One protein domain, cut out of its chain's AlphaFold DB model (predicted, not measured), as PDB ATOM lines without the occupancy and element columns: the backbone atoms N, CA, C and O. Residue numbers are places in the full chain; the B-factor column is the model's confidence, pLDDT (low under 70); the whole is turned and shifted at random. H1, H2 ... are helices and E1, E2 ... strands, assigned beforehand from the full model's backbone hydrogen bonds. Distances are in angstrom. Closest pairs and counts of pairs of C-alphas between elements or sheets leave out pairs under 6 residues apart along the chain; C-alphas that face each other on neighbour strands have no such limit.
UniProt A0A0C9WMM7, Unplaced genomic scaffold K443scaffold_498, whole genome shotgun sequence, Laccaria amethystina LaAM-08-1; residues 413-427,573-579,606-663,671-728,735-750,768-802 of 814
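Overview. This is residues 413 to 427, 573 to 579, 606 to 663, 671 to 728, 735 to 750 and 768 to 802 of the 814 residues of an uncharacterized protein of Laccaria amethystina LaAM-08-1 (UniProt A0A0C9WMM7). A twisted sheet of seven strands has H2 and H4 over one face, joined through the short H3, and no named helix on the other. H1 and H5 make a small separate pair, meeting as a V where residues 415 to 418 of H1 touch residues 794 to 801 of H5, and residues 781 to 786 tie this pair to the end of E7. The 189 printed residues hold five named helices and seven strands, in the order H1 E1 H2 H3 E2 E3 H4 E4 E5 E6 E7 H5. The mixed sheet runs E1 E4 E5 E6 E7 E2 E3, and the class is mixed, helices and strands. The whole is compact, with a radius of gyration of the C-alphas of 17.8 A, and spans 49 by 49 by 34 A.

Arrangement. H1, residues 414 to 425, touches H5, residues 787 to 802, with residues 415 to 418 alone, at a steep tilt of 41 degrees, opposite ways; the closest C-alphas, of Ala 415 and Ala 798, are 6.2 A apart. Edge strand E1, residues 575 to 578, is antiparallel to E4, residues 704 to 710, with N 577 and O 705 2.9 A apart, within hydrogen-bond range. H2, residues 606 to 630, is on the sheet at a height of 8.0 A. It touches H3, residues 632 to 638, in a helical hairpin, the closest C-alphas being those of Thr 627 and Leu 635, 6.4 A apart. H3 only grazes the sheet with residues 637 to 638. E2, residues 639 to 650, is parallel to E7, residues 771 to 780, with N 646 and O 775 at 3.0 A, and antiparallel to edge strand E3, residues 675 to 677, with N 645 and O 676 at 2.9 A. H4, residues 679 to 687, is on the same face as H2, along the strands at 18 degrees to E2 on the local plane. E4 and E5, residues 713 to 724, form a hairpin with N 706 and O 717 at 2.8 A. E6, residues 736 to 747, is antiparallel to E5, N 718 and O 742 at 2.8 A, and to E7, N 743 and O 776 at 2.8 A. Every O i to N i+4 pair is within range in H1 and H4, against 20 of 21 in H2, 10 of 12 in H5 and 0 of 3 in H3, where 3 of 4 O i to N i+3 pairs are.

Along the chain. H1 begins at C-alpha 414 (22.194, 1.595, -0.931). H2 measures 35.7 A, E6 33.6 A and E5 32.9 A. H5 ends at C-alpha 802 (19.624, -0.953, 10.388).

Size, cuts and confidence. The C-alphas farthest apart, of Glu 750 and Gly 802, are 51.2 A apart. Five cuts leave C-alpha gaps of 24.4 A from 427 to 573, 23.4 A from 579 to 606, 13.5 A from 663 to 671, 7.5 A from 728 to 735 and 10.9 A from 750 to 768. The link from H4 to E4 is long, 16 residues. Mean pLDDT of the printed part is 83.3, with 52 residues under 70, among them 573 to 579 and 652 to 663.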
ATOM      1  N   SER A 413      26.665   0.683   0.441       54.91
ATOM      2  CA  SER A 413      25.321   0.272   0.854       54.91
ATOM      3  C   SER A 413      24.305   1.238   0.257       54.91
ATOM      4  O   SER A 413      24.565   2.442   0.239       54.91
ATOM      5  N   LEU A 414      23.168   0.743  -0.241       56.41
ATOM      6  CA  LEU A 414      22.194   1.595  -0.931       56.41
ATOM      7  C   LEU A 414      21.840   2.822  -0.070       56.41
ATOM      8  O   LEU A 414      21.808   3.942  -0.571       56.41
ATOM      9  N   ALA A 415      21.735   2.624   1.251       54.47
ATOM     10  CA  ALA A 415      21.571   3.677   2.251       54.47
ATOM     11  C   ALA A 415      22.725   4.708   2.296       54.47
ATOM     12  O   ALA A 415      22.460   5.886   2.492       54.47
ATOM     13  N   MET A 416      23.986   4.317   2.090       62.06
ATOM     14  CA  MET A 416      25.128   5.241   1.978       62.06
ATOM     15  C   MET A 416      25.141   6.025   0.662       62.06
ATOM     16  O   MET A 416      25.518   7.198   0.674       62.06
ATOM     17  N   VAL A 417      24.732   5.421  -0.461       65.00
ATOM     18  CA  VAL A 417      24.574   6.145  -1.740       65.00
ATOM     19  C   VAL A 417      23.469   7.188  -1.596       65.00
ATOM     20  O   VAL A 417      23.705   8.372  -1.825       65.00
ATOM     21  N   ILE A 418      22.312   6.757  -1.091       63.53
ATOM     22  CA  ILE A 418      21.166   7.591  -0.716       63.53
ATOM     23  C   ILE A 418      21.589   8.735   0.214       63.53
ATOM     24  O   ILE A 418      21.334   9.894  -0.094       63.53
ATOM     25  N   GLN A 419      22.287   8.452   1.320       65.12
ATOM     26  CA  GLN A 419      22.743   9.480   2.265       65.12
ATOM     27  C   GLN A 419      23.757  10.445   1.641       65.12
ATOM     28  O   GLN A 419      23.778  11.618   2.007       65.12
ATOM     29  N   SER A 420      24.587   9.984   0.701       61.09
ATOM     30  CA  SER A 420      25.558  10.835   0.003       61.09
ATOM     31  C   SER A 420      24.874  11.761  -1.005       61.09
ATOM     32  O   SER A 420      25.174  12.953  -1.022       61.09
ATOM     33  N   ALA A 421      23.906  11.249  -1.770       63.22
ATOM     34  CA  ALA A 421      23.066  12.039  -2.669       63.22
ATOM     35  C   ALA A 421      22.202  13.043  -1.887       63.22
ATOM     36  O   ALA A 421      22.244  14.238  -2.158       63.22
ATOM     37  N   HIS A 422      21.525  12.600  -0.825       61.84
ATOM     38  CA  HIS A 422      20.779  13.468   0.086       61.84
ATOM     39  C   HIS A 422      21.677  14.549   0.708       61.84
ATOM     40  O   HIS A 422      21.276  15.705   0.789       61.84
ATOM     41  N   LYS A 423      22.917  14.230   1.105       70.62
ATOM     42  CA  LYS A 423      23.889  15.213   1.620       70.62
ATOM     43  C   LYS A 423      24.396  16.192   0.552       70.62
ATOM     44  O   LYS A 423      24.767  17.309   0.904       70.62
ATOM     45  N   ALA A 424      24.421  15.800  -0.720       65.94
ATOM     46  CA  ALA A 424      24.690  16.714  -1.827       65.94
ATOM     47  C   ALA A 424      23.489  17.643  -2.076       65.94
ATOM     48  O   ALA A 424      23.668  18.855  -2.132       65.94
ATOM     49  N   ASN A 425      22.271  17.099  -2.115       61.38
ATOM     50  CA  ASN A 425      21.040  17.847  -2.397       61.38
ATOM     51  C   ASN A 425      20.644  18.798  -1.249       61.38
ATOM     52  O   ASN A 425      20.134  19.889  -1.487       61.38
ATOM     53  N   THR A 426      20.924  18.425   0.007       70.12
ATOM     54  CA  THR A 426      20.674  19.270   1.194       70.12
ATOM     55  C   THR A 426      21.704  20.394   1.387       70.12
ATOM     56  O   THR A 426      21.530  21.243   2.267       70.12
ATOM     57  N   LEU A 427      22.749  20.482   0.552       62.78
ATOM     58  CA  LEU A 427      23.509  21.725   0.389       62.78
ATOM     59  C   LEU A 427      22.659  22.689  -0.446       62.78
ATOM     60  O   LEU A 427      22.750  22.702  -1.670       62.78
ATOM     61  N   LEU A 573      34.041   5.311 -16.560       43.38
ATOM     62  CA  LEU A 573      33.323   6.306 -15.750       43.38
ATOM     63  C   LEU A 573      31.818   6.248 -16.045       43.38
ATOM     64  O   LEU A 573      31.403   5.901 -17.150       43.38
ATOM     65  N   VAL A 574      31.013   6.620 -15.046       37.97
ATOM     66  CA  VAL A 574      29.549   6.704 -15.132       37.97
ATOM     67  C   VAL A 574      29.119   8.146 -14.879       37.97
ATOM     68  O   VAL A 574      29.475   8.719 -13.848       37.97
ATOM     69  N   THR A 575      28.325   8.714 -15.781       39.78
ATOM     70  CA  THR A 575      27.612   9.985 -15.572       39.78
ATOM     71  C   THR A 575      26.110   9.741 -15.432       39.78
ATOM     72  O   THR A 575      25.589   8.745 -15.933       39.78
ATOM     73  N   GLN A 576      25.412  10.644 -14.737       40.88
ATOM     74  CA  GLN A 576      23.952  10.667 -14.624       40.88
ATOM     75  C   GLN A 576      23.453  12.088 -14.888       40.88
ATOM     76  O   GLN A 576      23.916  13.026 -14.237       40.88
ATOM     77  N   THR A 577      22.491  12.228 -15.798       64.56
ATOM     78  CA  THR A 577      21.956  13.518 -16.246       64.56
ATOM     79  C   THR A 577      20.424  13.487 -16.235       64.56
ATOM     80  O   THR A 577      19.802  12.465 -16.536       64.56
ATOM     81  N   LEU A 578      19.806  14.610 -15.865       55.44
ATOM     82  CA  LEU A 578      18.355  14.819 -15.869       55.44
ATOM     83  C   LEU A 578      17.970  15.747 -17.023       55.44
ATOM     84  O   LEU A 578      18.558  16.818 -17.172       55.44
ATOM     85  N   LEU A 579      16.961  15.366 -17.809       56.66
ATOM     86  CA  LEU A 579      16.434  16.205 -18.883       56.66
ATOM     87  C   LEU A 579      15.394  17.191 -18.332       56.66
ATOM     88  O   LEU A 579      14.223  16.849 -18.165       56.66
ATOM     89  N   VAL A 606      39.912  11.438 -24.069       58.19
ATOM     90  CA  VAL A 606      38.872  11.046 -23.101       58.19
ATOM     91  C   VAL A 606      38.066  12.225 -22.547       58.19
ATOM     92  O   VAL A 606      36.845  12.138 -22.462       58.19
ATOM     93  N   SER A 607      38.713  13.335 -22.172       65.12
ATOM     94  CA  SER A 607      38.014  14.472 -21.542       65.12
ATOM     95  C   SER A 607      37.120  15.233 -22.522       65.12
ATOM     96  O   SER A 607      36.011  15.627 -22.169       65.12
ATOM     97  N   THR A 608      37.594  15.421 -23.752       69.38
ATOM     98  CA  THR A 608      36.875  16.136 -24.813       69.38
ATOM     99  C   THR A 608      35.756  15.257 -25.381       69.38
ATOM    100  O   THR A 608      34.643  15.732 -25.613       69.38
ATOM    101  N   GLY A 609      36.017  13.949 -25.497       83.75
ATOM    102  CA  GLY A 609      35.063  12.948 -25.971       83.75
ATOM    103  C   GLY A 609      33.802  12.815 -25.113       83.75
ATOM    104  O   GLY A 609      32.738  12.591 -25.678       83.75
ATOM    105  N   TRP A 610      33.864  13.006 -23.788       87.56
ATOM    106  CA  TRP A 610      32.663  12.937 -22.934       87.56
ATOM    107  C   TRP A 610      31.636  14.037 -23.234       87.56
ATOM    108  O   TRP A 610      30.439  13.763 -23.186       87.56
ATOM    109  N   ALA A 611      32.072  15.256 -23.567       90.56
ATOM    110  CA  ALA A 611      31.160  16.357 -23.886       90.56
ATOM    111  C   ALA A 611      30.518  16.199 -25.280       90.56
ATOM    112  O   ALA A 611      29.329  16.472 -25.437       90.56
ATOM    113  N   GLU A 612      31.273  15.707 -26.274       92.00
ATOM    114  CA  GLU A 612      30.704  15.298 -27.570       92.00
ATOM    115  C   GLU A 612      29.721  14.135 -27.378       92.00
ATOM    116  O   GLU A 612      28.610  14.175 -27.900       92.00
ATOM    117  N   LEU A 613      30.099  13.120 -26.594       92.81
ATOM    118  CA  LEU A 613      29.291  11.928 -26.359       92.81
ATOM    119  C   LEU A 613      27.967  12.242 -25.655       92.81
ATOM    120  O   LEU A 613      26.936  11.719 -26.072       92.81
ATOM    121  N   ASP A 614      27.973  13.089 -24.625       94.75
ATOM    122  CA  ASP A 614      26.746  13.488 -23.928       94.75
ATOM    123  C   ASP A 614      25.813  14.271 -24.865       94.75
ATOM    124  O   ASP A 614      24.640  13.929 -24.978       94.75
ATOM    125  N   ALA A 615      26.336  15.216 -25.657       95.50
ATOM    126  CA  ALA A 615      25.552  15.933 -26.671       95.50
ATOM    127  C   ALA A 615      24.979  15.004 -27.767       95.50
ATOM    128  O   ALA A 615      23.825  15.153 -28.176       95.50
ATOM    129  N   VAL A 616      25.759  14.020 -28.220       95.56
ATOM    130  CA  VAL A 616      25.353  13.014 -29.219       95.56
ATOM    131  C   VAL A 616      24.306  12.042 -28.651       95.56
ATOM    132  O   VAL A 616      23.357  11.683 -29.352       95.56
ATOM    133  N   ALA A 617      24.422  11.656 -27.378       95.81
ATOM    134  CA  ALA A 617      23.440  10.824 -26.684       95.81
ATOM    135  C   ALA A 617      22.141  11.589 -26.372       95.81
ATOM    136  O   ALA A 617      21.057  11.044 -26.568       95.81
ATOM    137  N   LEU A 618      22.228  12.863 -25.974       96.00
ATOM    138  CA  LEU A 618      21.085  13.768 -25.818       96.00
ATOM    139  C   LEU A 618      20.293  13.890 -27.125       96.00
ATOM    140  O   LEU A 618      19.078  13.685 -27.130       96.00
ATOM    141  N   ALA A 619      20.984  14.143 -28.242       96.38
ATOM    142  CA  ALA A 619      20.376  14.192 -29.571       96.38
ATOM    143  C   ALA A 619      19.739  12.848 -29.974       96.38
ATOM    144  O   ALA A 619      18.672  12.831 -30.589       96.38
ATOM    145  N   PHE A 620      20.350  11.717 -29.599       97.69
ATOM    146  CA  PHE A 620      19.749  10.399 -29.796       97.69
ATOM    147  C   PHE A 620      18.465  10.215 -28.967       97.69
ATOM    148  O   PHE A 620      17.457   9.795 -29.531       97.69
ATOM    149  N   ILE A 621      18.470  10.531 -27.664       97.44
ATOM    150  CA  ILE A 621      17.309  10.351 -26.771       97.44
ATOM    151  C   ILE A 621      16.137  11.231 -27.213       97.44
ATOM    152  O   ILE A 621      15.031  10.723 -27.384       97.44
ATOM    153  N   ASP A 622      16.370  12.527 -27.435       96.19
ATOM    154  CA  ASP A 622      15.332  13.474 -27.857       96.19
ATOM    155  C   ASP A 622      14.688  13.040 -29.184       96.19
ATOM    156  O   ASP A 622      13.460  12.956 -29.300       96.19
ATOM    157  N   ARG A 623      15.509  12.653 -30.168       97.00
ATOM    158  CA  ARG A 623      15.015  12.149 -31.451       97.00
ATOM    159  C   ARG A 623      14.314  10.796 -31.318       97.00
ATOM    160  O   ARG A 623      13.286  10.593 -31.967       97.00
ATOM    161  N   TYR A 624      14.811   9.888 -30.474       97.75
ATOM    162  CA  TYR A 624      14.168   8.602 -30.182       97.75
ATOM    163  C   TYR A 624      12.771   8.818 -29.597       97.75
ATOM    164  O   TYR A 624      11.810   8.260 -30.119       97.75
ATOM    165  N   ILE A 625      12.645   9.670 -28.575       97.00
ATOM    166  CA  ILE A 625      11.380   9.983 -27.900       97.00
ATOM    167  C   ILE A 625      10.371  10.596 -28.875       97.00
ATOM    168  O   ILE A 625       9.276  10.058 -29.042       97.00
ATOM    169  N   ARG A 626      10.752  11.656 -29.602       95.94
ATOM    170  CA  ARG A 626       9.866  12.304 -30.588       95.94
ATOM    171  C   ARG A 626       9.401  11.333 -31.672       95.94
ATOM    172  O   ARG A 626       8.253  11.400 -32.109       95.94
ATOM    173  N   THR A 627      10.273  10.421 -32.101       96.62
ATOM    174  CA  THR A 627       9.930   9.400 -33.100       96.62
ATOM    175  C   THR A 627       9.034   8.310 -32.497       96.62
ATOM    176  O   THR A 627       8.075   7.896 -33.138       96.62
ATOM    177  N   PHE A 628       9.278   7.883 -31.254       96.94
ATOM    178  CA  PHE A 628       8.463   6.885 -30.552       96.94
ATOM    179  C   PHE A 628       7.022   7.357 -30.299       96.94
ATOM    180  O   PHE A 628       6.093   6.553 -30.397       96.94
ATOM    181  N   ASP A 629       6.846   8.647 -30.002       96.12
ATOM    182  CA  ASP A 629       5.542   9.246 -29.700       96.12
ATOM    183  C   ASP A 629       4.715   9.564 -30.955       96.12
ATOM    184  O   ASP A 629       3.484   9.545 -30.892       96.12
ATOM    185  N   SER A 630       5.374   9.860 -32.085       95.81
ATOM    186  CA  SER A 630       4.714  10.283 -33.332       95.81
ATOM    187  C   SER A 630       4.559   9.173 -34.375       95.81
ATOM    188  O   SER A 630       3.506   9.072 -34.997       95.81
ATOM    189  N   ASP A 631       5.588   8.348 -34.595       96.69
ATOM    190  CA  ASP A 631       5.568   7.251 -35.565       96.69
ATOM    191  C   ASP A 631       6.701   6.247 -35.296       96.69
ATOM    192  O   ASP A 631       7.828   6.380 -35.789       96.69
ATOM    193  N   ARG A 632       6.374   5.180 -34.561       97.06
ATOM    194  CA  ARG A 632       7.322   4.112 -34.216       97.06
ATOM    195  C   ARG A 632       7.890   3.375 -35.430       97.06
ATOM    196  O   ARG A 632       8.929   2.741 -35.272       97.06
ATOM    197  N   SER A 633       7.294   3.474 -36.624       96.69
ATOM    198  CA  SER A 633       7.875   2.871 -37.834       96.69
ATOM    199  C   SER A 633       9.185   3.554 -38.242       96.69
ATOM    200  O   SER A 633      10.156   2.884 -38.591       96.69
ATOM    201  N   LYS A 634       9.280   4.881 -38.073       96.25
ATOM    202  CA  LYS A 634      10.478   5.673 -38.405       96.25
ATOM    203  C   LYS A 634      11.693   5.354 -37.523       96.25
ATOM    204  O   LYS A 634      12.820   5.675 -37.909       96.25
ATOM    205  N   LEU A 635      11.497   4.678 -36.384       97.56
ATOM    206  CA  LEU A 635      12.593   4.149 -35.567       97.56
ATOM    207  C   LEU A 635      13.394   3.050 -36.289       97.56
ATOM    208  O   LEU A 635      14.471   2.709 -35.813       97.56
ATOM    209  N   GLU A 636      12.938   2.501 -37.425       96.69
ATOM    210  CA  GLU A 636      13.647   1.419 -38.128       96.69
ATOM    211  C   GLU A 636      15.108   1.787 -38.447       96.69
ATOM    212  O   GLU A 636      16.025   0.983 -38.259       96.69
ATOM    213  N   LYS A 637      15.331   3.044 -38.857       95.56
ATOM    214  CA  LYS A 637      16.658   3.591 -39.173       95.56
ATOM    215  C   LYS A 637      17.552   3.805 -37.937       95.56
ATOM    216  O   LYS A 637      18.744   4.017 -38.118       95.56
ATOM    217  N   ALA A 638      17.012   3.739 -36.715       97.38
ATOM    218  CA  ALA A 638      17.772   3.886 -35.469       97.38
ATOM    219  C   ALA A 638      18.464   2.584 -35.022       97.38
ATOM    220  O   ALA A 638      19.382   2.630 -34.210       97.38
ATOM    221  N   TYR A 639      18.030   1.420 -35.512       98.00
ATOM    222  CA  TYR A 639      18.586   0.111 -35.146       98.00
ATOM    223  C   TYR A 639      19.567  -0.394 -36.207       98.00
ATOM    224  O   TYR A 639      19.382  -0.125 -37.391       98.00
ATOM    225  N   THR A 640      20.563  -1.203 -35.844       96.69
ATOM    226  CA  THR A 640      21.364  -1.938 -36.841       96.69
ATOM    227  C   THR A 640      20.555  -3.074 -37.486       96.69
ATOM    228  O   THR A 640      19.559  -3.556 -36.940       96.69
ATOM    229  N   ARG A 641      20.989  -3.572 -38.658       96.50
ATOM    230  CA  ARG A 641      20.320  -4.698 -39.356       96.50
ATOM    231  C   ARG A 641      20.227  -5.974 -38.499       96.50
ATOM    232  O   ARG A 641      19.295  -6.752 -38.666       96.50
ATOM    233  N   ASN A 642      21.177  -6.170 -37.584       96.81
ATOM    234  CA  ASN A 642      21.301  -7.315 -36.674       96.81
ATOM    235  C   ASN A 642      20.922  -6.995 -35.212       96.81
ATOM    236  O   ASN A 642      21.239  -7.789 -34.325       96.81
ATOM    237  N   ALA A 643      20.283  -5.848 -34.958       97.88
ATOM    238  CA  ALA A 643      19.985  -5.381 -33.610       97.88
ATOM    239  C   ALA A 643      19.117  -6.360 -32.806       97.88
ATOM    240  O   ALA A 643      18.344  -7.143 -33.361       97.88
ATOM    241  N   ILE A 644      19.219  -6.284 -31.482       98.00
ATOM    242  CA  ILE A 644      18.462  -7.114 -30.540       98.00
ATOM    243  C   ILE A 644      17.482  -6.238 -29.756       98.00
ATOM    244  O   ILE A 644      17.885  -5.224 -29.194       98.00
ATOM    245  N   PHE A 645      16.224  -6.663 -29.638       97.81
ATOM    246  CA  PHE A 645      15.258  -6.081 -28.704       97.81
ATOM    247  C   PHE A 645      14.704  -7.138 -27.747       97.81
ATOM    248  O   PHE A 645      14.505  -8.298 -28.118       97.81
ATOM    249  N   SER A 646      14.432  -6.732 -26.510       95.88
ATOM    250  CA  SER A 646      13.651  -7.514 -25.552       95.88
ATOM    251  C   SER A 646      12.876  -6.595 -24.615       95.88
ATOM    252  O   SER A 646      13.409  -5.586 -24.153       95.88
ATOM    253  N   VAL A 647      11.632  -6.964 -24.310       94.88
ATOM    254  CA  VAL A 647      10.797  -6.275 -23.320       94.88
ATOM    255  C   VAL A 647      10.497  -7.195 -22.138       94.88
ATOM    256  O   VAL A 647      10.375  -8.415 -22.282       94.88
ATOM    257  N   ARG A 648      10.370  -6.599 -20.954       92.12
ATOM    258  CA  ARG A 648       9.906  -7.234 -19.723       92.12
ATOM    259  C   ARG A 648       8.843  -6.349 -19.083       92.12
ATOM    260  O   ARG A 648       9.079  -5.167 -18.874       92.12
ATOM    261  N   ILE A 649       7.700  -6.921 -18.722       89.38
ATOM    262  CA  ILE A 649       6.662  -6.215 -17.961       89.38
ATOM    263  C   ILE A 649       6.757  -6.678 -16.503       89.38
ATOM    264  O   ILE A 649       6.873  -7.874 -16.233       89.38
ATOM    265  N   HIS A 650       6.777  -5.734 -15.564       86.12
ATOM    266  CA  HIS A 650       6.931  -5.978 -14.134       86.12
ATOM    267  C   HIS A 650       5.692  -5.498 -13.368       86.12
ATOM    268  O   HIS A 650       5.587  -4.338 -12.963       86.12
ATOM    269  N   THR A 651       4.769  -6.428 -13.139       79.62
ATOM    270  CA  THR A 651       3.529  -6.234 -12.378       79.62
ATOM    271  C   THR A 651       3.753  -6.730 -10.937       79.62
ATOM    272  O   THR A 651       3.784  -7.944 -10.718       79.62
ATOM    273  N   PRO A 652       3.974  -5.854  -9.933       66.06
ATOM    274  CA  PRO A 652       4.307  -6.278  -8.562       66.06
ATOM    275  C   PRO A 652       3.119  -6.881  -7.790       66.06
ATOM    276  O   PRO A 652       3.289  -7.404  -6.691       66.06
ATOM    277  N   SER A 653       1.917  -6.816  -8.359       65.81
ATOM    278  CA  SER A 653       0.697  -7.488  -7.906       65.81
ATOM    279  C   SER A 653      -0.006  -8.084  -9.143       65.81
ATOM    280  O   SER A 653       0.416  -7.760 -10.257       65.81
ATOM    281  N   PRO A 654      -1.039  -8.945  -9.020       59.62
ATOM    282  CA  PRO A 654      -1.813  -9.376 -10.188       59.62
ATOM    283  C   PRO A 654      -2.360  -8.142 -10.939       59.62
ATOM    284  O   PRO A 654      -3.074  -7.346 -10.318       59.62
ATOM    285  N   PRO A 655      -2.009  -7.950 -12.227       53.72
ATOM    286  CA  PRO A 655      -2.208  -6.678 -12.915       53.72
ATOM    287  C   PRO A 655      -3.680  -6.301 -13.017       53.72
ATOM    288  O   PRO A 655      -4.536  -7.135 -13.319       53.72
ATOM    289  N   LYS A 656      -3.958  -5.017 -12.784       57.50
ATOM    290  CA  LYS A 656      -5.311  -4.446 -12.856       57.50
ATOM    291  C   LYS A 656      -5.487  -3.447 -13.991       57.50
ATOM    292  O   LYS A 656      -6.629  -3.112 -14.289       57.50
ATOM    293  N   LYS A 657      -4.395  -2.954 -14.583       59.44
ATOM    294  CA  LYS A 657      -4.439  -1.831 -15.522       59.44
ATOM    295  C   LYS A 657      -3.790  -2.130 -16.863       59.44
ATOM    296  O   LYS A 657      -4.430  -1.926 -17.884       59.44
ATOM    297  N   PHE A 658      -2.589  -2.710 -16.883       56.25
ATOM    298  CA  PHE A 658      -1.868  -2.960 -18.143       56.25
ATOM    299  C   PHE A 658      -2.357  -4.191 -18.935       56.25
ATOM    300  O   PHE A 658      -1.770  -4.573 -19.946       56.25
ATOM    301  N   ALA A 659      -3.438  -4.831 -18.483       52.03
ATOM    302  CA  ALA A 659      -3.982  -6.054 -19.062       52.03
ATOM    303  C   ALA A 659      -4.730  -5.929 -20.416       52.03
ATOM    304  O   ALA A 659      -4.611  -6.870 -21.203       52.03
ATOM    305  N   PRO A 660      -5.497  -4.861 -20.748       50.72
ATOM    306  CA  PRO A 660      -6.519  -4.950 -21.797       50.72
ATOM    307  C   PRO A 660      -5.937  -5.173 -23.200       50.72
ATOM    308  O   PRO A 660      -6.518  -5.920 -23.986       50.72
ATOM    309  N   PHE A 661      -4.757  -4.621 -23.497       51.88
ATOM    310  CA  PHE A 661      -4.098  -4.789 -24.800       51.88
ATOM    311  C   PHE A 661      -3.325  -6.116 -24.952       51.88
ATOM    312  O   PHE A 661      -2.884  -6.451 -26.047       51.88
ATOM    313  N   LEU A 662      -3.170  -6.889 -23.870       55.44
ATOM    314  CA  LEU A 662      -2.509  -8.205 -23.853       55.44
ATOM    315  C   LEU A 662      -3.450  -9.319 -23.349       55.44
ATOM    316  O   LEU A 662      -2.988 -10.366 -22.895       55.44
ATOM    317  N   SER A 663      -4.768  -9.103 -23.449       50.66
ATOM    318  CA  SER A 663      -5.820  -9.940 -22.844       50.66
ATOM    319  C   SER A 663      -5.740 -11.440 -23.176       50.66
ATOM    320  O   SER A 663      -6.075 -12.263 -22.326       50.66
ATOM    321  N   ILE A 671       6.106 -15.104 -19.396       51.88
ATOM    322  CA  ILE A 671       6.767 -14.120 -20.273       51.88
ATOM    323  C   ILE A 671       8.262 -14.092 -19.930       51.88
ATOM    324  O   ILE A 671       8.807 -13.142 -19.368       51.88
ATOM    325  N   THR A 672       8.938 -15.185 -20.285       51.66
ATOM    326  CA  THR A 672      10.365 -15.149 -20.575       51.66
ATOM    327  C   THR A 672      10.579 -14.118 -21.678       51.66
ATOM    328  O   THR A 672       9.826 -14.070 -22.651       51.66
ATOM    329  N   THR A 673      11.582 -13.260 -21.495       63.91
ATOM    330  CA  THR A 673      11.921 -12.148 -22.392       63.91
ATOM    331  C   THR A 673      11.992 -12.621 -23.842       63.91
ATOM    332  O   THR A 673      12.987 -13.234 -24.245       63.91
ATOM    333  N   ARG A 674      10.945 -12.360 -24.638       84.50
ATOM    334  CA  ARG A 674      10.979 -12.670 -26.068       84.50
ATOM    335  C   ARG A 674      12.037 -11.780 -26.706       84.50
ATOM    336  O   ARG A 674      12.058 -10.568 -26.496       84.50
ATOM    337  N   LYS A 675      12.958 -12.416 -27.424       93.38
ATOM    338  CA  LYS A 675      14.076 -11.760 -28.093       93.38
ATOM    339  C   LYS A 675      13.701 -11.550 -29.555       93.38
ATOM    340  O   LYS A 675      13.594 -12.519 -30.300       93.38
ATOM    341  N   HIS A 676      13.528 -10.295 -29.937       96.00
ATOM    342  CA  HIS A 676      13.277  -9.869 -31.308       96.00
ATOM    343  C   HIS A 676      14.626  -9.506 -31.935       96.00
ATOM    344  O   HIS A 676      15.488  -8.943 -31.252       96.00
ATOM    345  N   ILE A 677      14.856  -9.886 -33.194       97.25
ATOM    346  CA  ILE A 677      16.156  -9.709 -33.854       97.25
ATOM    347  C   ILE A 677      15.959  -9.099 -35.241       97.25
ATOM    348  O   ILE A 677      15.222  -9.628 -36.070       97.25
ATOM    349  N   GLY A 678      16.681  -8.010 -35.494       97.00
ATOM    350  CA  GLY A 678      16.647  -7.260 -36.741       97.00
ATOM    351  C   GLY A 678      15.479  -6.277 -36.830       97.00
ATOM    352  O   GLY A 678      14.380  -6.522 -36.330       97.00
ATOM    353  N   ARG A 679      15.752  -5.154 -37.504       97.50
ATOM    354  CA  ARG A 679      14.893  -3.971 -37.685       97.50
ATOM    355  C   ARG A 679      13.384  -4.259 -37.681       97.50
ATOM    356  O   ARG A 679      12.697  -3.853 -36.747       97.50
ATOM    357  N   ALA A 680      12.881  -5.008 -38.663       97.44
ATOM    358  CA  ALA A 680      11.447  -5.257 -38.831       97.44
ATOM    359  C   ALA A 680      10.763  -5.870 -37.589       97.44
ATOM    360  O   ALA A 680       9.734  -5.356 -37.157       97.44
ATOM    361  N   GLN A 681      11.352  -6.898 -36.960       97.25
ATOM    362  CA  GLN A 681      10.768  -7.559 -35.776       97.25
ATOM    363  C   GLN A 681      10.736  -6.651 -34.542       97.25
ATOM    364  O   GLN A 681       9.889  -6.814 -33.660       97.25
ATOM    365  N   ILE A 682      11.697  -5.728 -34.448       97.81
ATOM    366  CA  ILE A 682      11.767  -4.741 -33.371       97.81
ATOM    367  C   ILE A 682      10.647  -3.716 -33.556       97.81
ATOM    368  O   ILE A 682       9.911  -3.437 -32.617       97.81
ATOM    369  N   ILE A 683      10.484  -3.195 -34.772       97.94
ATOM    370  CA  ILE A 683       9.504  -2.154 -35.106       97.94
ATOM    371  C   ILE A 683       8.065  -2.672 -35.052       97.94
ATOM    372  O   ILE A 683       7.196  -2.001 -34.491       97.94
ATOM    373  N   GLU A 684       7.826  -3.891 -35.538       96.25
ATOM    374  CA  GLU A 684       6.576  -4.630 -35.337       96.25
ATOM    375  C   GLU A 684       6.221  -4.680 -33.843       96.25
ATOM    376  O   GLU A 684       5.143  -4.241 -33.436       96.25
ATOM    377  N   HIS A 685       7.154  -5.116 -32.989       95.62
ATOM    378  CA  HIS A 685       6.871  -5.254 -31.563       95.62
ATOM    379  C   HIS A 685       6.738  -3.908 -30.828       95.62
ATOM    380  O   HIS A 685       5.826  -3.757 -30.018       95.62
ATOM    381  N   LEU A 686       7.556  -2.895 -31.141       96.25
ATOM    382  CA  LEU A 686       7.400  -1.538 -30.589       96.25
ATOM    383  C   LEU A 686       6.029  -0.935 -30.942       96.25
ATOM    384  O   LEU A 686       5.427  -0.240 -30.122       96.25
ATOM    385  N   SER A 687       5.495  -1.248 -32.125       95.38
ATOM    386  CA  SER A 687       4.147  -0.836 -32.534       95.38
ATOM    387  C   SER A 687       3.047  -1.507 -31.694       95.38
ATOM    388  O   SER A 687       2.020  -0.889 -31.434       95.38
ATOM    389  N   THR A 688       3.275  -2.721 -31.172       93.44
ATOM    390  CA  THR A 688       2.316  -3.419 -30.285       93.44
ATOM    391  C   THR A 688       2.266  -2.909 -28.836       93.44
ATOM    392  O   THR A 688       1.388  -3.327 -28.088       93.44
ATOM    393  N   LEU A 689       3.145  -1.988 -28.412       91.19
ATOM    394  CA  LEU A 689       3.218  -1.496 -27.020       91.19
ATOM    395  C   LEU A 689       2.079  -0.528 -26.608       91.19
ATOM    396  O   LEU A 689       2.227   0.234 -25.653       91.19
ATOM    397  N   GLY A 690       0.950  -0.522 -27.320       90.62
ATOM    398  CA  GLY A 690      -0.177   0.389 -27.088       90.62
ATOM    399  C   GLY A 690       0.146   1.869 -27.371       90.62
ATOM    400  O   GLY A 690       1.271   2.196 -27.761       90.62
ATOM    401  N   PRO A 691      -0.812   2.790 -27.166       93.81
ATOM    402  CA  PRO A 691      -0.697   4.213 -27.517       93.81
ATOM    403  C   PRO A 691       0.136   5.056 -26.526       93.81
ATOM    404  O   PRO A 691      -0.033   6.268 -26.453       93.81
ATOM    405  N   HIS A 692       1.026   4.436 -25.746       94.62
ATOM    406  CA  HIS A 692       1.838   5.123 -24.738       94.62
ATOM    407  C   HIS A 692       2.811   6.148 -25.345       94.62
ATOM    408  O   HIS A 692       3.507   5.838 -26.314       94.62
ATOM    409  N   GLN A 693       2.894   7.334 -24.740       95.75
ATOM    410  CA  GLN A 693       3.760   8.439 -25.162       95.75
ATOM    411  C   GLN A 693       4.563   9.001 -23.980       95.75
ATOM    412  O   GLN A 693       4.038   9.101 -22.870       95.75
ATOM    413  N   PHE A 694       5.812   9.410 -24.207       94.94
ATOM    414  CA  PHE A 694       6.624  10.152 -23.227       94.94
ATOM    415  C   PHE A 694       6.168  11.618 -23.091       94.94
ATOM    416  O   PHE A 694       6.308  12.231 -22.029       94.94
ATOM    417  N   CYS A 695       5.632  12.182 -24.179       93.31
ATOM    418  CA  CYS A 695       5.246  13.583 -24.324       93.31
ATOM    419  C   CYS A 695       3.757  13.742 -24.715       93.31
ATOM    420  O   CYS A 695       3.472  14.401 -25.718       93.31
ATOM    421  N   PRO A 696       2.782  13.202 -23.949       88.50
ATOM    422  CA  PRO A 696       1.356  13.149 -24.337       88.50
ATOM    423  C   PRO A 696       0.721  14.520 -24.636       88.50
ATOM    424  O   PRO A 696      -0.284  14.611 -25.330       88.50
ATOM    425  N   HIS A 697       1.322  15.597 -24.123       87.62
ATOM    426  CA  HIS A 697       0.898  16.983 -24.332       87.62
ATOM    427  C   HIS A 697       2.054  17.867 -24.846       87.62
ATOM    428  O   HIS A 697       2.126  19.055 -24.541       87.62
ATOM    429  N   GLY A 698       3.026  17.279 -25.556       86.25
ATOM    430  CA  GLY A 698       4.235  17.967 -26.038       86.25
ATOM    431  C   GLY A 698       5.265  18.315 -24.950       86.25
ATOM    432  O   GLY A 698       6.322  18.859 -25.263       86.25
ATOM    433  N   ALA A 699       4.985  17.985 -23.687       85.69
ATOM    434  CA  ALA A 699       5.899  18.117 -22.558       85.69
ATOM    435  C   ALA A 699       6.381  16.731 -22.103       85.69
ATOM    436  O   ALA A 699       5.572  15.889 -21.714       85.69
ATOM    437  N   MET A 700       7.696  16.516 -22.149       85.69
ATOM    438  CA  MET A 700       8.365  15.281 -21.732       85.69
ATOM    439  C   MET A 700       8.335  15.128 -20.205       85.69
ATOM    440  O   MET A 700       8.727  16.054 -19.491       85.69
ATOM    441  N   ARG A 701       7.896  13.970 -19.689       80.75
ATOM    442  CA  ARG A 701       7.849  13.696 -18.239       80.75
ATOM    443  C   ARG A 701       9.052  12.881 -17.748       80.75
ATOM    444  O   ARG A 701       9.305  11.781 -18.226       80.75
ATOM    445  N   ASN A 702       9.733  13.411 -16.726       85.06
ATOM    446  CA  ASN A 702      10.608  12.681 -15.797       85.06
ATOM    447  C   ASN A 702      11.701  11.789 -16.424       85.06
ATOM    448  O   ASN A 702      12.028  10.740 -15.872       85.06
ATOM    449  N   VAL A 703      12.297  12.203 -17.550       92.25
ATOM    450  CA  VAL A 703      13.364  11.428 -18.206       92.25
ATOM    451  C   VAL A 703      14.739  11.735 -17.595       92.25
ATOM    452  O   VAL A 703      15.239  12.861 -17.641       92.25
ATOM    453  N   ALA A 704      15.373  10.699 -17.058       93.44
ATOM    454  CA  ALA A 704      16.752  10.673 -16.585       93.44
ATOM    455  C   ALA A 704      17.562   9.674 -17.422       93.44
ATOM    456  O   ALA A 704      17.019   8.669 -17.878       93.44
ATOM    457  N   TYR A 705      18.866   9.885 -17.584       96.31
ATOM    458  CA  TYR A 705      19.728   8.892 -18.227       96.31
ATOM    459  C   TYR A 705      21.123   8.811 -17.599       96.31
ATOM    460  O   TYR A 705      21.558   9.695 -16.860       96.31
ATOM    461  N   THR A 706      21.820   7.716 -17.893       95.69
ATOM    462  CA  THR A 706      23.211   7.460 -17.508       95.69
ATOM    463  C   THR A 706      24.003   6.932 -18.695       95.69
ATOM    464  O   THR A 706      23.475   6.109 -19.448       95.69
ATOM    465  N   LEU A 707      25.270   7.337 -18.818       96.12
ATOM    466  CA  LEU A 707      26.173   6.910 -19.893       96.12
ATOM    467  C   LEU A 707      27.403   6.173 -19.356       96.12
ATOM    468  O   LEU A 707      27.949   6.521 -18.310       96.12
ATOM    469  N   MET A 708      27.852   5.184 -20.129       94.00
ATOM    470  CA  MET A 708      29.131   4.483 -20.000       94.00
ATOM    471  C   MET A 708      29.709   4.230 -21.399       94.00
ATOM    472  O   MET A 708      28.988   3.789 -22.295       94.00
ATOM    473  N   LEU A 709      31.007   4.470 -21.592       93.19
ATOM    474  CA  LEU A 709      31.718   4.227 -22.853       93.19
ATOM    475  C   LEU A 709      32.654   3.023 -22.689       93.19
ATOM    476  O   LEU A 709      33.533   3.046 -21.835       93.19
ATOM    477  N   HIS A 710      32.495   1.989 -23.517       90.31
ATOM    478  CA  HIS A 710      33.281   0.758 -23.420       90.31
ATOM    479  C   HIS A 710      33.642   0.211 -24.810       90.31
ATOM    480  O   HIS A 710      32.772  -0.162 -25.594       90.31
ATOM    481  N   ASN A 711      34.941   0.152 -25.133       89.94
ATOM    482  CA  ASN A 711      35.475  -0.294 -26.435       89.94
ATOM    483  C   ASN A 711      34.841   0.402 -27.665       89.94
ATOM    484  O   ASN A 711      34.631  -0.229 -28.698       89.94
ATOM    485  N   GLY A 712      34.503   1.693 -27.551       88.56
ATOM    486  CA  GLY A 712      33.838   2.465 -28.613       88.56
ATOM    487  C   GLY A 712      32.324   2.231 -28.740       88.56
ATOM    488  O   GLY A 712      31.682   2.876 -29.565       88.56
ATOM    489  N   LEU A 713      31.747   1.353 -27.912       95.06
ATOM    490  CA  LEU A 713      30.303   1.208 -27.737       95.06
ATOM    491  C   LEU A 713      29.831   2.063 -26.561       95.06
ATOM    492  O   LEU A 713      30.530   2.195 -25.555       95.06
ATOM    493  N   VAL A 714      28.623   2.603 -26.666       96.00
ATOM    494  CA  VAL A 714      28.008   3.443 -25.634       96.00
ATOM    495  C   VAL A 714      26.880   2.648 -24.988       96.00
ATOM    496  O   VAL A 714      25.892   2.325 -25.644       96.00
ATOM    497  N   LEU A 715      27.023   2.315 -23.708       97.25
ATOM    498  CA  LEU A 715      25.939   1.762 -22.904       97.25
ATOM    499  C   LEU A 715      25.188   2.923 -22.248       97.25
ATOM    500  O   LEU A 715      25.722   3.619 -21.386       97.25
ATOM    501  N   MET A 716      23.948   3.120 -22.678       97.81
ATOM    502  CA  MET A 716      23.062   4.184 -22.225       97.81
ATOM    503  C   MET A 716      21.845   3.570 -21.540       97.81
ATOM    504  O   MET A 716      21.105   2.814 -22.166       97.81
ATOM    505  N   THR A 717      21.607   3.913 -20.276       97.69
ATOM    506  CA  THR A 717      20.365   3.543 -19.577       97.69
ATOM    507  C   THR A 717      19.518   4.790 -19.381       97.69
ATOM    508  O   THR A 717      20.030   5.810 -18.936       97.69
ATOM    509  N   VAL A 718      18.239   4.707 -19.735       97.25
ATOM    510  CA  VAL A 718      17.238   5.771 -19.636       97.25
ATOM    511  C   VAL A 718      16.144   5.303 -18.685       97.25
ATOM    512  O   VAL A 718      15.659   4.179 -18.802       97.25
ATOM    513  N   HIS A 719      15.742   6.166 -17.764       95.56
ATOM    514  CA  HIS A 719      14.588   5.977 -16.895       95.56
ATOM    515  C   HIS A 719      13.595   7.092 -17.209       95.56
ATOM    516  O   HIS A 719      13.994   8.250 -17.297       95.56
ATOM    517  N   GLY A 720      12.323   6.767 -17.393       94.75
ATOM    518  CA  GLY A 720      11.300   7.763 -17.689       94.75
ATOM    519  C   GLY A 720       9.897   7.252 -17.418       94.75
ATOM    520  O   GLY A 720       9.704   6.110 -16.998       94.75
ATOM    521  N   GLU A 721       8.915   8.103 -17.683       94.38
ATOM    522  CA  GLU A 721       7.503   7.763 -17.558       94.38
ATOM    523  C   GLU A 721       6.806   7.932 -18.905       94.38
ATOM    524  O   GLU A 721       7.059   8.889 -19.639       94.38
ATOM    525  N   VAL A 722       5.922   6.991 -19.225       94.75
ATOM    526  CA  VAL A 722       5.053   7.048 -20.402       94.75
ATOM    527  C   VAL A 722       3.595   7.061 -19.966       94.75
ATOM    528  O   VAL A 722       3.228   6.489 -18.941       94.75
ATOM    529  N   VAL A 723       2.762   7.730 -20.752       93.62
ATOM    530  CA  VAL A 723       1.352   7.988 -20.456       93.62
ATOM    531  C   VAL A 723       0.490   7.433 -21.578       93.62
ATOM    532  O   VAL A 723       0.834   7.595 -22.746       93.62
ATOM    533  N   ASN A 724      -0.638   6.809 -21.244       92.50
ATOM    534  CA  ASN A 724      -1.691   6.498 -22.210       92.50
ATOM    535  C   ASN A 724      -2.721   7.649 -22.269       92.50
ATOM    536  O   ASN A 724      -3.590   7.704 -21.395       92.50
ATOM    537  N   PRO A 725      -2.688   8.537 -23.285       88.50
ATOM    538  CA  PRO A 725      -3.634   9.654 -23.391       88.50
ATOM    539  C   PRO A 725      -5.068   9.218 -23.755       88.50
ATOM    540  O   PRO A 725      -5.986  10.026 -23.676       88.50
ATOM    541  N   GLY A 726      -5.278   7.961 -24.166       84.00
ATOM    542  CA  GLY A 726      -6.588   7.415 -24.543       84.00
ATOM    543  C   GLY A 726      -7.231   6.505 -23.490       84.00
ATOM    544  O   GLY A 726      -8.234   5.864 -23.779       84.00
ATOM    545  N   GLY A 727      -6.655   6.385 -22.289       74.88
ATOM    546  CA  GLY A 727      -7.062   5.369 -21.306       74.88
ATOM    547  C   GLY A 727      -8.409   5.596 -20.599       74.88
ATOM    548  O   GLY A 727      -8.880   4.699 -19.904       74.88
ATOM    549  N   SER A 728      -9.027   6.773 -20.733       68.81
ATOM    550  CA  SER A 728     -10.076   7.256 -19.821       68.81
ATOM    551  C   SER A 728     -11.523   7.157 -20.337       68.81
ATOM    552  O   SER A 728     -12.385   7.881 -19.836       68.81
ATOM    553  N   ASP A 735      -4.619  10.303 -16.043       85.44
ATOM    554  CA  ASP A 735      -3.593   9.711 -16.911       85.44
ATOM    555  C   ASP A 735      -3.174   8.312 -16.413       85.44
ATOM    556  O   ASP A 735      -2.789   8.156 -15.248       85.44
ATOM    557  N   ASP A 736      -3.154   7.300 -17.291       88.56
ATOM    558  CA  ASP A 736      -2.509   6.030 -16.944       88.56
ATOM    559  C   ASP A 736      -0.999   6.143 -17.191       88.56
ATOM    560  O   ASP A 736      -0.526   6.049 -18.327       88.56
ATOM    561  N   VAL A 737      -0.268   6.445 -16.113       90.94
ATOM    562  CA  VAL A 737       1.184   6.680 -16.095       90.94
ATOM    563  C   VAL A 737       1.923   5.406 -15.691       90.94
ATOM    564  O   VAL A 737       1.600   4.786 -14.678       90.94
ATOM    565  N   VAL A 738       2.944   5.039 -16.464       92.38
ATOM    566  CA  VAL A 738       3.716   3.804 -16.295       92.38
ATOM    567  C   VAL A 738       5.213   4.064 -16.448       92.38
ATOM    568  O   VAL A 738       5.647   4.790 -17.342       92.38
ATOM    569  N   SER A 739       6.013   3.447 -15.574       94.00
ATOM    570  CA  SER A 739       7.473   3.592 -15.593       94.00
ATOM    571  C   SER A 739       8.116   2.788 -16.710       94.00
ATOM    572  O   SER A 739       7.727   1.644 -16.974       94.00
ATOM    573  N   LEU A 740       9.190   3.343 -17.263       95.50
ATOM    574  CA  LEU A 740      10.012   2.732 -18.291       95.50
ATOM    575  C   LEU A 740      11.496   2.794 -17.899       95.50
ATOM    576  O   LEU A 740      12.063   3.878 -17.786       95.50
ATOM    577  N   ASP A 741      12.141   1.637 -17.746       96.25
ATOM    578  CA  ASP A 741      13.603   1.534 -17.797       96.25
ATOM    579  C   ASP A 741      14.005   1.020 -19.183       96.25
ATOM    580  O   ASP A 741      13.566  -0.055 -19.596       96.25
ATOM    581  N   GLN A 742      14.867   1.733 -19.896       97.69
ATOM    582  CA  GLN A 742      15.465   1.276 -21.148       97.69
ATOM    583  C   GLN A 742      16.980   1.190 -20.991       97.69
ATOM    584  O   GLN A 742      17.594   2.100 -20.451       97.69
ATOM    585  N   SER A 743      17.605   0.140 -21.512       97.94
ATOM    586  CA  SER A 743      19.060   0.042 -21.640       97.94
ATOM    587  C   SER A 743      19.420  -0.237 -23.091       97.94
ATOM    588  O   SER A 743      19.002  -1.249 -23.659       97.94
ATOM    589  N   PHE A 744      20.206   0.657 -23.675       98.44
ATOM    590  CA  PHE A 744      20.670   0.609 -25.051       98.44
ATOM    591  C   PHE A 744      22.178   0.355 -25.093       98.44
ATOM    592  O   PHE A 744      22.946   1.048 -24.430       98.44
ATOM    593  N   VAL A 745      22.610  -0.592 -25.922       97.88
ATOM    594  CA  VAL A 745      23.989  -0.647 -26.422       97.88
ATOM    595  C   VAL A 745      23.977   0.022 -27.786       97.88
ATOM    596  O   VAL A 745      23.333  -0.472 -28.716       97.88
ATOM    597  N   LEU A 746      24.662   1.153 -27.881       97.94
ATOM    598  CA  LEU A 746      24.728   2.015 -29.052       97.94
ATOM    599  C   LEU A 746      26.135   1.993 -29.666       97.94
ATOM    600  O   LEU A 746      27.126   1.724 -28.983       97.94
ATOM    601  N   ARG A 747      26.228   2.343 -30.948       96.00
ATOM    602  CA  ARG A 747      27.479   2.671 -31.647       96.00
ATOM    603  C   ARG A 747      27.335   3.986 -32.414       96.00
ATOM    604  O   ARG A 747      26.221   4.352 -32.785       96.00
ATOM    605  N   LYS A 748      28.450   4.663 -32.716       95.38
ATOM    606  CA  LYS A 748      28.464   5.669 -33.798       95.38
ATOM    607  C   LYS A 748      28.099   4.936 -35.105       95.38
ATOM    608  O   LYS A 748      28.572   3.806 -35.265       95.38
ATOM    609  N   PRO A 749      27.257   5.497 -35.994       94.19
ATOM    610  CA  PRO A 749      26.975   4.863 -37.276       94.19
ATOM    611  C   PRO A 749      28.282   4.604 -38.024       94.19
ATOM    612  O   PRO A 749      29.200   5.428 -37.976       94.19
ATOM    613  N   GLU A 750      28.365   3.470 -38.714       88.75
ATOM    614  CA  GLU A 750      29.438   3.258 -39.680       88.75
ATOM    615  C   GLU A 750      29.228   4.259 -40.818       88.75
ATOM    616  O   GLU A 750      28.194   4.273 -41.484       88.75
ATOM    617  N   TRP A 768      20.806   9.077 -38.130       95.75
ATOM    618  CA  TRP A 768      20.708   8.961 -36.672       95.75
ATOM    619  C   TRP A 768      22.084   9.204 -36.031       95.75
ATOM    620  O   TRP A 768      23.069   8.662 -36.528       95.75
ATOM    621  N   PRO A 769      22.184   9.969 -34.926       96.12
ATOM    622  CA  PRO A 769      23.473  10.284 -34.299       96.12
ATOM    623  C   PRO A 769      24.175   9.056 -33.691       96.12
ATOM    624  O   PRO A 769      25.402   9.035 -33.586       96.12
ATOM    625  N   LEU A 770      23.407   8.023 -33.323       97.06
ATOM    626  CA  LEU A 770      23.869   6.717 -32.847       97.06
ATOM    627  C   LEU A 770      22.955   5.611 -33.404       97.06
ATOM    628  O   LEU A 770      21.752   5.825 -33.553       97.06
ATOM    629  N   GLU A 771      23.508   4.425 -33.667       97.25
ATOM    630  CA  GLU A 771      22.747   3.212 -34.002       97.25
ATOM    631  C   GLU A 771      22.632   2.266 -32.800       97.25
ATOM    632  O   GLU A 771      23.612   2.005 -32.099       97.25
ATOM    633  N   VAL A 772      21.456   1.668 -32.610       98.38
ATOM    634  CA  VAL A 772      21.172   0.673 -31.570       98.38
ATOM    635  C   VAL A 772      21.580  -0.733 -32.016       98.38
ATOM    636  O   VAL A 772      21.001  -1.289 -32.949       98.38
ATOM    637  N   LEU A 773      22.513  -1.346 -31.284       97.94
ATOM    638  CA  LEU A 773      22.892  -2.762 -31.400       97.94
ATOM    639  C   LEU A 773      22.037  -3.668 -30.501       97.94
ATOM    640  O   LEU A 773      21.715  -4.800 -30.862       97.94
ATOM    641  N   SER A 774      21.670  -3.187 -29.312       98.25
ATOM    642  CA  SER A 774      20.830  -3.921 -28.361       98.25
ATOM    643  C   SER A 774      19.964  -2.956 -27.563       98.25
ATOM    644  O   SER A 774      20.451  -1.917 -27.137       98.25
ATOM    645  N   HIS A 775      18.708  -3.314 -27.318       98.31
ATOM    646  CA  HIS A 775      17.752  -2.558 -26.514       98.31
ATOM    647  C   HIS A 775      17.000  -3.522 -25.589       98.31
ATOM    648  O   HIS A 775      16.362  -4.479 -26.031       98.31
ATOM    649  N   GLN A 776      17.082  -3.279 -24.287       97.44
ATOM    650  CA  GLN A 776      16.256  -3.932 -23.277       97.44
ATOM    651  C   GLN A 776      15.299  -2.897 -22.689       97.44
ATOM    652  O   GLN A 776      15.738  -1.825 -22.295       97.44
ATOM    653  N   MET A 777      14.014  -3.228 -22.602       97.00
ATOM    654  CA  MET A 777      12.970  -2.373 -22.032       97.00
ATOM    655  C   MET A 777      12.303  -3.077 -20.846       97.00
ATOM    656  O   MET A 777      11.940  -4.249 -20.941       97.00
ATOM    657  N   THR A 778      12.111  -2.368 -19.736       94.56
ATOM    658  CA  THR A 778      11.365  -2.830 -18.561       94.56
ATOM    659  C   THR A 778      10.223  -1.863 -18.274       94.56
ATOM    660  O   THR A 778      10.455  -0.691 -18.006       94.56
ATOM    661  N   VAL A 779       8.993  -2.364 -18.331       93.44
ATOM    662  CA  VAL A 779       7.751  -1.611 -18.106       93.44
ATOM    663  C   VAL A 779       7.242  -1.915 -16.694       93.44
ATOM    664  O   VAL A 779       7.197  -3.091 -16.326       93.44
ATOM    665  N   ARG A 780       6.847  -0.916 -15.891       92.19
ATOM    666  CA  ARG A 780       6.332  -1.134 -14.519       92.19
ATOM    667  C   ARG A 780       5.009  -0.396 -14.271       92.19
ATOM    668  O   ARG A 780       4.950   0.814 -14.435       92.19
ATOM    669  N   GLU A 781       3.987  -1.108 -13.780       87.19
ATOM    670  CA  GLU A 781       2.659  -0.545 -13.416       87.19
ATOM    671  C   GLU A 781       2.691   0.479 -12.259       87.19
ATOM    672  O   GLU A 781       1.679   1.106 -11.960       87.19
ATOM    673  N   VAL A 782       3.825   0.626 -11.570       80.50
ATOM    674  CA  VAL A 782       4.030   1.659 -10.546       80.50
ATOM    675  C   VAL A 782       4.763   2.826 -11.214       80.50
ATOM    676  O   VAL A 782       5.752   2.546 -11.901       80.50
ATOM    677  N   PRO A 783       4.334   4.089 -11.024       76.00
ATOM    678  CA  PRO A 783       5.105   5.274 -11.411       76.00
ATOM    679  C   PRO A 783       6.527   5.245 -10.846       76.00
ATOM    680  O   PRO A 783       6.818   4.486  -9.909       76.00
ATOM    681  N   LEU A 784       7.424   6.067 -11.391       72.31
ATOM    682  CA  LEU A 784       8.729   6.213 -10.765       72.31
ATOM    683  C   LEU A 784       8.480   6.843  -9.394       72.31
ATOM    684  O   LEU A 784       7.637   7.730  -9.255       72.31
ATOM    685  N   LEU A 785       9.175   6.364  -8.358       67.62
ATOM    686  CA  LEU A 785       9.121   7.048  -7.070       67.62
ATOM    687  C   LEU A 785       9.586   8.484  -7.327       67.62
ATOM    688  O   LEU A 785      10.735   8.697  -7.723       67.62
ATOM    689  N   SER A 786       8.678   9.447  -7.150       65.75
ATOM    690  CA  SER A 786       9.007  10.870  -7.218       65.75
ATOM    691  C   SER A 786      10.130  11.161  -6.223       65.75
ATOM    692  O   SER A 786      10.337  10.387  -5.291       65.75
ATOM    693  N   LEU A 787      10.862  12.267  -6.372       60.53
ATOM    694  CA  LEU A 787      11.941  12.575  -5.423       60.53
ATOM    695  C   LEU A 787      11.427  12.577  -3.965       60.53
ATOM    696  O   LEU A 787      12.060  12.000  -3.088       60.53
ATOM    697  N   GLU A 788      10.211  13.089  -3.764       66.31
ATOM    698  CA  GLU A 788       9.435  13.039  -2.519       66.31
ATOM    699  C   GLU A 788       9.047  11.606  -2.090       66.31
ATOM    700  O   GLU A 788       9.230  11.241  -0.933       66.31
ATOM    701  N   GLY A 789       8.587  10.747  -3.007       70.12
ATOM    702  CA  GLY A 789       8.281   9.337  -2.722       70.12
ATOM    703  C   GLY A 789       9.522   8.465  -2.479       70.12
ATOM    704  O   GLY A 789       9.450   7.458  -1.774       70.12
ATOM    705  N   VAL A 790      10.684   8.851  -3.017       67.88
ATOM    706  CA  VAL A 790      11.985   8.298  -2.619       67.88
ATOM    707  C   VAL A 790      12.308   8.763  -1.203       67.88
ATOM    708  O   VAL A 790      12.633   7.917  -0.376       67.88
ATOM    709  N   GLU A 791      12.178  10.062  -0.908       67.88
ATOM    710  CA  GLU A 791      12.402  10.655   0.418       67.88
ATOM    711  C   GLU A 791      11.532  10.005   1.514       67.88
ATOM    712  O   GLU A 791      12.071   9.600   2.547       67.88
ATOM    713  N   GLU A 792      10.236   9.782   1.266       72.88
ATOM    714  CA  GLU A 792       9.325   9.058   2.170       72.88
ATOM    715  C   GLU A 792       9.698   7.569   2.323       72.88
ATOM    716  O   GLU A 792       9.533   6.986   3.398       72.88
ATOM    717  N   ALA A 793      10.271   6.942   1.290       68.50
ATOM    718  CA  ALA A 793      10.764   5.568   1.373       68.50
ATOM    719  C   ALA A 793      12.104   5.438   2.131       68.50
ATOM    720  O   ALA A 793      12.437   4.338   2.590       68.50
ATOM    721  N   LEU A 794      12.885   6.517   2.307       72.00
ATOM    722  CA  LEU A 794      14.220   6.431   2.922       72.00
ATOM    723  C   LEU A 794      14.217   5.907   4.367       72.00
ATOM    724  O   LEU A 794      15.077   5.075   4.662       72.00
ATOM    725  N   PRO A 795      13.292   6.295   5.270       71.00
ATOM    726  CA  PRO A 795      13.191   5.702   6.604       71.00
ATOM    727  C   PRO A 795      12.931   4.189   6.579       71.00
ATOM    728  O   PRO A 795      13.487   3.460   7.399       71.00
ATOM    729  N   TRP A 796      12.142   3.694   5.618       72.44
ATOM    730  CA  TRP A 796      11.863   2.261   5.465       72.44
ATOM    731  C   TRP A 796      13.087   1.495   4.943       72.44
ATOM    732  O   TRP A 796      13.477   0.477   5.518       72.44
ATOM    733  N   VAL A 797      13.767   2.034   3.923       64.25
ATOM    734  CA  VAL A 797      15.039   1.487   3.413       64.25
ATOM    735  C   VAL A 797      16.121   1.500   4.502       64.25
ATOM    736  O   VAL A 797      16.841   0.516   4.673       64.25
ATOM    737  N   ALA A 798      16.212   2.577   5.287       68.44
ATOM    738  CA  ALA A 798      17.125   2.677   6.421       68.44
ATOM    739  C   ALA A 798      16.782   1.674   7.536       68.44
ATOM    740  O   ALA A 798      17.694   1.074   8.100       68.44
ATOM    741  N   GLY A 799      15.496   1.432   7.810       61.91
ATOM    742  CA  GLY A 799      15.041   0.415   8.763       61.91
ATOM    743  C   GLY A 799      15.460  -1.005   8.368       61.91
ATOM    744  O   GLY A 799      15.965  -1.749   9.206       61.91
ATOM    745  N   ILE A 800      15.347  -1.358   7.082       60.06
ATOM    746  CA  ILE A 800      15.817  -2.653   6.552       60.06
ATOM    747  C   ILE A 800      17.337  -2.807   6.706       60.06
ATOM    748  O   ILE A 800      17.814  -3.889   7.045       60.06
ATOM    749  N   VAL A 801      18.105  -1.737   6.482       56.41
ATOM    750  CA  VAL A 801      19.574  -1.755   6.597       56.41
ATOM    751  C   VAL A 801      20.050  -1.706   8.059       56.41
ATOM    752  O   VAL A 801      21.102  -2.261   8.373       56.41
ATOM    753  N   GLY A 802      19.291  -1.080   8.963       55.81
ATOM    754  CA  GLY A 802      19.624  -0.953  10.388       55.81
ATOM    755  C   GLY A 802      19.163  -2.115  11.277       55.81
ATOM    756  O   GLY A 802      19.787  -2.378  12.305       55.81
TER     757      GLY A 802